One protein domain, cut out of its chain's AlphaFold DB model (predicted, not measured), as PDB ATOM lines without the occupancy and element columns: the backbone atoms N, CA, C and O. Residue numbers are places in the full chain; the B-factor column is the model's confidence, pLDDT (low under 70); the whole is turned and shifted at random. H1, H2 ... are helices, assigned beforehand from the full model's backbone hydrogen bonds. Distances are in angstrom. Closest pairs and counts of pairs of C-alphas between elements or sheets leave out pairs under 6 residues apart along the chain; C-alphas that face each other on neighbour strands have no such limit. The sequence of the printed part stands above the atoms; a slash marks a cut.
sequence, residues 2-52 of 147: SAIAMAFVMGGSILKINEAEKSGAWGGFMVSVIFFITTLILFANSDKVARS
ATOM      1  N   SER A   2      -8.566  75.379 -18.534       38.44
ATOM      2  CA  SER A   2      -7.140  75.695 -18.331       38.44
ATOM      3  C   SER A   2      -6.771  75.815 -16.847       38.44
ATOM      4  O   SER A   2      -5.809  75.202 -16.435       38.44
ATOM      5  N   ALA A   3      -7.573  76.468 -15.998       44.09
ATOM      6  CA  ALA A   3      -7.240  76.593 -14.571       44.09
ATOM      7  C   ALA A   3      -7.206  75.248 -13.815       44.09
ATOM      8  O   ALA A   3      -6.286  75.013 -13.048       44.09
ATOM      9  N   ILE A   4      -8.158  74.339 -14.065       45.97
ATOM     10  CA  ILE A   4      -8.214  73.023 -13.394       45.97
ATOM     11  C   ILE A   4      -7.149  72.072 -13.957       45.97
ATOM     12  O   ILE A   4      -6.485  71.379 -13.195       45.97
ATOM     13  N   ALA A   5      -6.932  72.067 -15.277       46.16
ATOM     14  CA  ALA A   5      -5.872  71.273 -15.894       46.16
ATOM     15  C   ALA A   5      -4.479  71.788 -15.502       46.16
ATOM     16  O   ALA A   5      -3.588  70.991 -15.250       46.16
ATOM     17  N   MET A   6      -4.296  73.105 -15.392       49.78
ATOM     18  CA  MET A   6      -3.045  73.724 -14.956       49.78
ATOM     19  C   MET A   6      -2.862  73.587 -13.441       49.78
ATOM     20  O   MET A   6      -1.733  73.411 -13.018       49.78
ATOM     21  N   ALA A   7      -3.929  73.543 -12.633       52.69
ATOM     22  CA  ALA A   7      -3.862  73.160 -11.217       52.69
ATOM     23  C   ALA A   7      -3.467  71.684 -11.033       52.69
ATOM     24  O   ALA A   7      -2.621  71.391 -10.199       52.69
ATOM     25  N   PHE A   8      -3.993  70.765 -11.853       52.50
ATOM     26  CA  PHE A   8      -3.561  69.360 -11.860       52.50
ATOM     27  C   PHE A   8      -2.119  69.194 -12.365       52.50
ATOM     28  O   PHE A   8      -1.352  68.434 -11.786       52.50
ATOM     29  N   VAL A   9      -1.721  69.919 -13.417       51.78
ATOM     30  CA  VAL A   9      -0.353  69.889 -13.962       51.78
ATOM     31  C   VAL A   9       0.645  70.554 -13.013       51.78
ATOM     32  O   VAL A   9       1.728  70.016 -12.838       51.78
ATOM     33  N   MET A  10       0.304  71.678 -12.373       52.94
ATOM     34  CA  MET A  10       1.136  72.314 -11.340       52.94
ATOM     35  C   MET A  10       1.197  71.458 -10.070       52.94
ATOM     36  O   MET A  10       2.271  71.315  -9.497       52.94
ATOM     37  N   GLY A  11       0.089  70.821  -9.675       54.03
ATOM     38  CA  GLY A  11       0.064  69.843  -8.583       54.03
ATOM     39  C   GLY A  11       0.884  68.582  -8.880       54.03
ATOM     40  O   GLY A  11       1.448  67.994  -7.966       54.03
ATOM     41  N   GLY A  12       1.001  68.194 -10.156       53.16
ATOM     42  CA  GLY A  12       1.839  67.080 -10.606       53.16
ATOM     43  C   GLY A  12       3.304  67.438 -10.900       53.16
ATOM     44  O   GLY A  12       4.144  66.544 -10.894       53.16
ATOM     45  N   SER A  13       3.634  68.711 -11.163       54.47
ATOM     46  CA  SER A  13       4.989  69.153 -11.550       54.47
ATOM     47  C   SER A  13       5.767  69.864 -10.440       54.47
ATOM     48  O   SER A  13       6.997  69.896 -10.487       54.47
ATOM     49  N   ILE A  14       5.088  70.402  -9.422       54.53
ATOM     50  CA  ILE A  14       5.720  71.074  -8.286       54.53
ATOM     51  C   ILE A  14       5.630  70.143  -7.076       54.53
ATOM     52  O   ILE A  14       4.672  70.178  -6.308       54.53
ATOM     53  N   LEU A  15       6.661  69.317  -6.875       54.09
ATOM     54  CA  LEU A  15       6.865  68.501  -5.668       54.09
ATOM     55  C   LEU A  15       7.202  69.388  -4.444       54.09
ATOM     56  O   LEU A  15       8.236  69.232  -3.801       54.09
ATOM     57  N   LYS A  16       6.346  70.367  -4.132       64.75
ATOM     58  CA  LYS A  16       6.350  71.158  -2.894       64.75
ATOM     59  C   LYS A  16       4.930  71.197  -2.340       64.75
ATOM     60  O   LYS A  16       4.265  72.229  -2.363       64.75
ATOM     61  N   ILE A  17       4.483  70.044  -1.843       70.19
ATOM     62  CA  ILE A  17       3.132  69.819  -1.302       70.19
ATOM     63  C   ILE A  17       2.758  70.901  -0.272       70.19
ATOM     64  O   ILE A  17       1.659  71.434  -0.324       70.19
ATOM     65  N   ASN A  18       3.706  71.317   0.575       73.69
ATOM     66  CA  ASN A  18       3.498  72.347   1.602       73.69
ATOM     67  C   ASN A  18       3.196  73.752   1.017       73.69
ATOM     68  O   ASN A  18       2.384  74.497   1.556       73.69
ATOM     69  N   GLU A  19       3.806  74.118  -0.117       76.12
ATOM     70  CA  GLU A  19       3.523  75.398  -0.796       76.12
ATOM     71  C   GLU A  19       2.205  75.338  -1.585       76.12
ATOM     72  O   GLU A  19       1.448  76.311  -1.632       76.12
ATOM     73  N   ALA A  20       1.894  74.181  -2.176       73.75
ATOM     74  CA  ALA A  20       0.620  73.936  -2.852       73.75
ATOM     75  C   ALA A  20      -0.565  73.960  -1.868       73.75
ATOM     76  O   ALA A  20      -1.601  74.551  -2.163       73.75
ATOM     77  N   GLU A  21      -0.395  73.389  -0.676       76.44
ATOM     78  CA  GLU A  21      -1.397  73.408   0.391       76.44
ATOM     79  C   GLU A  21      -1.653  74.835   0.888       76.44
ATOM     80  O   GLU A  21      -2.798  75.291   0.906       76.44
ATOM     81  N   LYS A  22      -0.592  75.590   1.208       81.38
ATOM     82  CA  LYS A  22      -0.720  76.985   1.659       81.38
ATOM     83  C   LYS A  22      -1.339  77.887   0.596       81.38
ATOM     84  O   LYS A  22      -2.214  78.688   0.920       81.38
ATOM     85  N   SER A  23      -0.916  77.771  -0.662       78.50
ATOM     86  CA  SER A  23      -1.482  78.569  -1.759       78.50
ATOM     87  C   SER A  23      -2.935  78.193  -2.065       78.50
ATOM     88  O   SER A  23      -3.752  79.086  -2.293       78.50
ATOM     89  N   GLY A  24      -3.287  76.906  -1.992       82.19
ATOM     90  CA  GLY A  24      -4.665  76.431  -2.101       82.19
ATOM     91  C   GLY A  24      -5.558  76.966  -0.981       82.19
ATOM     92  O   GLY A  24      -6.639  77.489  -1.256       82.19
ATOM     93  N   ALA A  25      -5.084  76.916   0.269       85.69
ATOM     94  CA  ALA A  25      -5.801  77.443   1.428       85.69
ATOM     95  C   ALA A  25      -6.016  78.964   1.332       85.69
ATOM     96  O   ALA A  25      -7.141  79.438   1.490       85.69
ATOM     97  N   TRP A  26      -4.970  79.730   1.000       88.31
ATOM     98  CA  TRP A  26      -5.076  81.183   0.814       88.31
ATOM     99  C   TRP A  26      -5.984  81.560  -0.359       88.31
ATOM    100  O   TRP A  26      -6.807  82.467  -0.228       88.31
ATOM    101  N   GLY A  27      -5.880  80.848  -1.483       86.25
ATOM    102  CA  GLY A  27      -6.755  81.049  -2.635       86.25
ATOM    103  C   GLY A  27      -8.221  80.780  -2.292       86.25
ATOM    104  O   GLY A  27      -9.081  81.617  -2.565       86.25
ATOM    105  N   GLY A  28      -8.503  79.654  -1.631       87.00
ATOM    106  CA  GLY A  28      -9.848  79.300  -1.175       87.00
ATOM    107  C   GLY A  28     -10.422  80.308  -0.179       87.00
ATOM    108  O   GLY A  28     -11.580  80.713  -0.309       87.00
ATOM    109  N   PHE A  29      -9.609  80.775   0.770       92.31
ATOM    110  CA  PHE A  29     -10.015  81.784   1.746       92.31
ATOM    111  C   PHE A  29     -10.364  83.122   1.078       92.31
ATOM    112  O   PHE A  29     -11.456  83.645   1.296       92.31
ATOM    113  N   MET A  30      -9.497  83.643   0.205       92.19
ATOM    114  CA  MET A  30      -9.747  84.898  -0.520       92.19
ATOM    115  C   MET A  30     -11.017  84.826  -1.372       92.19
ATOM    116  O   MET A  30     -11.848  85.733  -1.328       92.19
ATOM    117  N   VAL A  31     -11.202  83.727  -2.108       89.50
ATOM    118  CA  VAL A  31     -12.409  83.507  -2.915       89.50
ATOM    119  C   VAL A  31     -13.654  83.469  -2.027       89.50
ATOM    120  O   VAL A  31     -14.645  84.122  -2.345       89.50
ATOM    121  N   SER A  32     -13.594  82.783  -0.883       90.56
ATOM    122  CA  SER A  32     -14.712  82.702   0.065       90.56
ATOM    123  C   SER A  32     -15.095  84.071   0.630       90.56
ATOM    124  O   SER A  32     -16.278  84.396   0.684       90.56
ATOM    125  N   VAL A  33     -14.113  84.908   0.984       95.50
ATOM    126  CA  VAL A  33     -14.351  86.283   1.460       95.50
ATOM    127  C   VAL A  33     -15.020  87.132   0.376       95.50
ATOM    128  O   VAL A  33     -16.003  87.821   0.653       95.50
ATOM    129  N   ILE A  34     -14.542  87.055  -0.871       92.25
ATOM    130  CA  ILE A  34     -15.136  87.789  -1.999       92.25
ATOM    131  C   ILE A  34     -16.584  87.344  -2.238       92.25
ATOM    132  O   ILE A  34     -17.465  88.192  -2.407       92.25
ATOM    133  N   PHE A  35     -16.851  86.034  -2.228       91.75
ATOM    134  CA  PHE A  35     -18.208  85.504  -2.368       91.75
ATOM    135  C   PHE A  35     -19.110  85.952  -1.224       91.75
ATOM    136  O   PHE A  35     -20.224  86.395  -1.482       91.75
ATOM    137  N   PHE A  36     -18.622  85.910   0.015       93.25
ATOM    138  CA  PHE A  36     -19.382  86.337   1.184       93.25
ATOM    139  C   PHE A  36     -19.811  87.806   1.077       93.25
ATOM    140  O   PHE A  36     -20.996  88.115   1.195       93.25
ATOM    141  N   ILE A  37     -18.874  88.704   0.757       93.19
ATOM    142  CA  ILE A  37     -19.167  90.131   0.550       93.19
ATOM    143  C   ILE A  37     -20.148  90.320  -0.613       93.19
ATOM    144  O   ILE A  37     -21.113  91.072  -0.494       93.19
ATOM    145  N   THR A  38     -19.943  89.607  -1.723       89.94
ATOM    146  CA  THR A  38     -20.836  89.663  -2.890       89.94
ATOM    147  C   THR A  38     -22.259  89.260  -2.509       89.94
ATOM    148  O   THR A  38     -23.205  89.972  -2.834       89.94
ATOM    149  N   THR A  39     -22.432  88.169  -1.764       89.56
ATOM    150  CA  THR A  39     -23.744  87.715  -1.292       89.56
ATOM    151  C   THR A  39     -24.415  88.751  -0.393       89.56
ATOM    152  O   THR A  39     -25.605  89.001  -0.568       89.56
ATOM    153  N   LEU A  40     -23.676  89.405   0.512       91.06
ATOM    154  CA  LEU A  40     -24.221  90.485   1.342       91.06
ATOM    155  C   LEU A  40     -24.702  91.674   0.500       91.06
ATOM    156  O   LEU A  40     -25.797  92.183   0.732       91.06
ATOM    157  N   ILE A  41     -23.925  92.083  -0.506       88.50
ATOM    158  CA  ILE A  41     -24.296  93.172  -1.424       88.50
ATOM    159  C   ILE A  41     -25.567  92.813  -2.207       88.50
ATOM    160  O   ILE A  41     -26.468  93.647  -2.339       88.50
ATOM    161  N   LEU A  42     -25.651  91.578  -2.712       88.06
ATOM    162  CA  LEU A  42     -26.818  91.084  -3.441       88.06
ATOM    163  C   LEU A  42     -28.059  91.003  -2.549       88.06
ATOM    164  O   LEU A  42     -29.150  91.342  -3.002       88.06
ATOM    165  N   PHE A  43     -27.895  90.589  -1.292       86.56
ATOM    166  CA  PHE A  43     -28.984  90.516  -0.324       86.56
ATOM    167  C   PHE A  43     -29.491  91.908   0.068       86.56
ATOM    168  O   PHE A  43     -30.695  92.137   0.084       86.56
ATOM    169  N   ALA A  44     -28.589  92.869   0.287       86.06
ATOM    170  CA  ALA A  44     -28.951  94.257   0.585       86.06
ATOM    171  C   ALA A  44     -29.674  94.967  -0.580       86.06
ATOM    172  O   ALA A  44     -30.394  95.934  -0.355       86.06
ATOM    173  N   ASN A  45     -29.494  94.490  -1.817       83.81
ATOM    174  CA  ASN A  45     -30.118  95.039  -3.028       83.81
ATOM    175  C   ASN A  45     -31.100  94.047  -3.683       83.81
ATOM    176  O   ASN A  45     -31.315  94.093  -4.901       83.81
ATOM    177  N   SER A  46     -31.698  93.146  -2.893       75.50
ATOM    178  CA  SER A  46     -32.507  92.019  -3.382       75.50
ATOM    179  C   SER A  46     -33.651  92.441  -4.304       75.50
ATOM    180  O   SER A  46     -33.873  91.807  -5.339       75.50
ATOM    181  N   ASP A  47     -34.326  93.547  -3.983       73.56
ATOM    182  CA  ASP A  47     -35.482  94.049  -4.738       73.56
ATOM    183  C   ASP A  47     -35.129  94.432  -6.181       73.56
ATOM    184  O   ASP A  47     -35.928  94.262  -7.105       73.56
ATOM    185  N   LYS A  48     -33.902  94.916  -6.394       66.81
ATOM    186  CA  LYS A  48     -33.409  95.371  -7.700       66.81
ATOM    187  C   LYS A  48     -32.743  94.245  -8.486       66.81
ATOM    188  O   LYS A  48     -32.844  94.172  -9.710       66.81
ATOM    189  N   VAL A  49     -32.076  93.346  -7.770       73.31
ATOM    190  CA  VAL A  49     -31.315  92.228  -8.326       73.31
ATOM    191  C   VAL A  49     -32.220  91.115  -8.862       73.31
ATOM    192  O   VAL A  49     -31.882  90.486  -9.864       73.31
ATOM    193  N   ALA A  50     -33.388  90.891  -8.253       65.44
ATOM    194  CA  ALA A  50     -34.274  89.773  -8.580       65.44
ATOM    195  C   ALA A  50     -34.768  89.746 -10.040       65.44
ATOM    196  O   ALA A  50     -35.241  88.712 -10.514       65.44
ATOM    197  N   ARG A  51     -34.675  90.861 -10.775       67.62
ATOM    198  CA  ARG A  51     -35.091  90.958 -12.184       67.62
ATOM    199  C   ARG A  51     -33.926  91.052 -13.170       67.62
ATOM    200  O   ARG A  51     -34.177  91.057 -14.370       67.62
ATOM    201  N   SER A  52     -32.685  91.122 -12.692       78.31
ATOM    202  CA  SER A  52     -31.509  91.218 -13.556       78.31
ATOM    203  C   SER A  52     -30.947  89.840 -13.890       78.31
ATOM    204  O   SER A  52     -30.783  88.998 -13.009       78.31
TER     205      SER A  52
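What this domain is: This is residues 2 to 52 of the 147 residues of an uncharacterized protein of Streptococcus thermophilus (UniProt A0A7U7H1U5). One long helix, H2, makes the length; at its first end the shorter H1 folds back beside it with a gap between, and at its other end the one-turn H3 turns off to that same side, like a shallow bracket. The printed part has 51 residues, with three named helices in the order H1, H2, H3 and no named strand: all helix. It is extended, with a radius of gyration of the C-alphas of 16.7 A, and spans 49 by 21 by 6 A.

How they stand to each other: Start with H1, residues 2 to 13, and H2, residues 17 to 44: they are close but not clearly touching, the closest C-alphas being those of Gly 11 and Ala 20, 7.1 A apart. They run opposite ways at a shallow tilt of 24 degrees. H3, residues 46 to 49, is close to H2 but not clearly touching, closest at C-alphas 42 and 49, 6.7 A apart. H1 and H3 are apart. In H1 and H2 every O i to N i+4 pair is within hydrogen-bond range; H3 is too short for one.

Where its parts are: Find C-alpha 2 at (-7.140, 75.695, -18.331); H1 runs 15.4 A from there. H2 runs 40.4 A from C-alpha 17 at (3.132, 69.819, -1.302). H3, 5.1 A long, ends at C-alpha 49 (-31.315, 92.228, -8.326).

The domain as a whole: The C-alphas of Leu 15 and Asp 47 are the two farthest apart, 49.5 A. Both links are tight, and the printed part has no cut. Look for pLDDT under 70 at residues 2 to 16, 48 and 50 to 51.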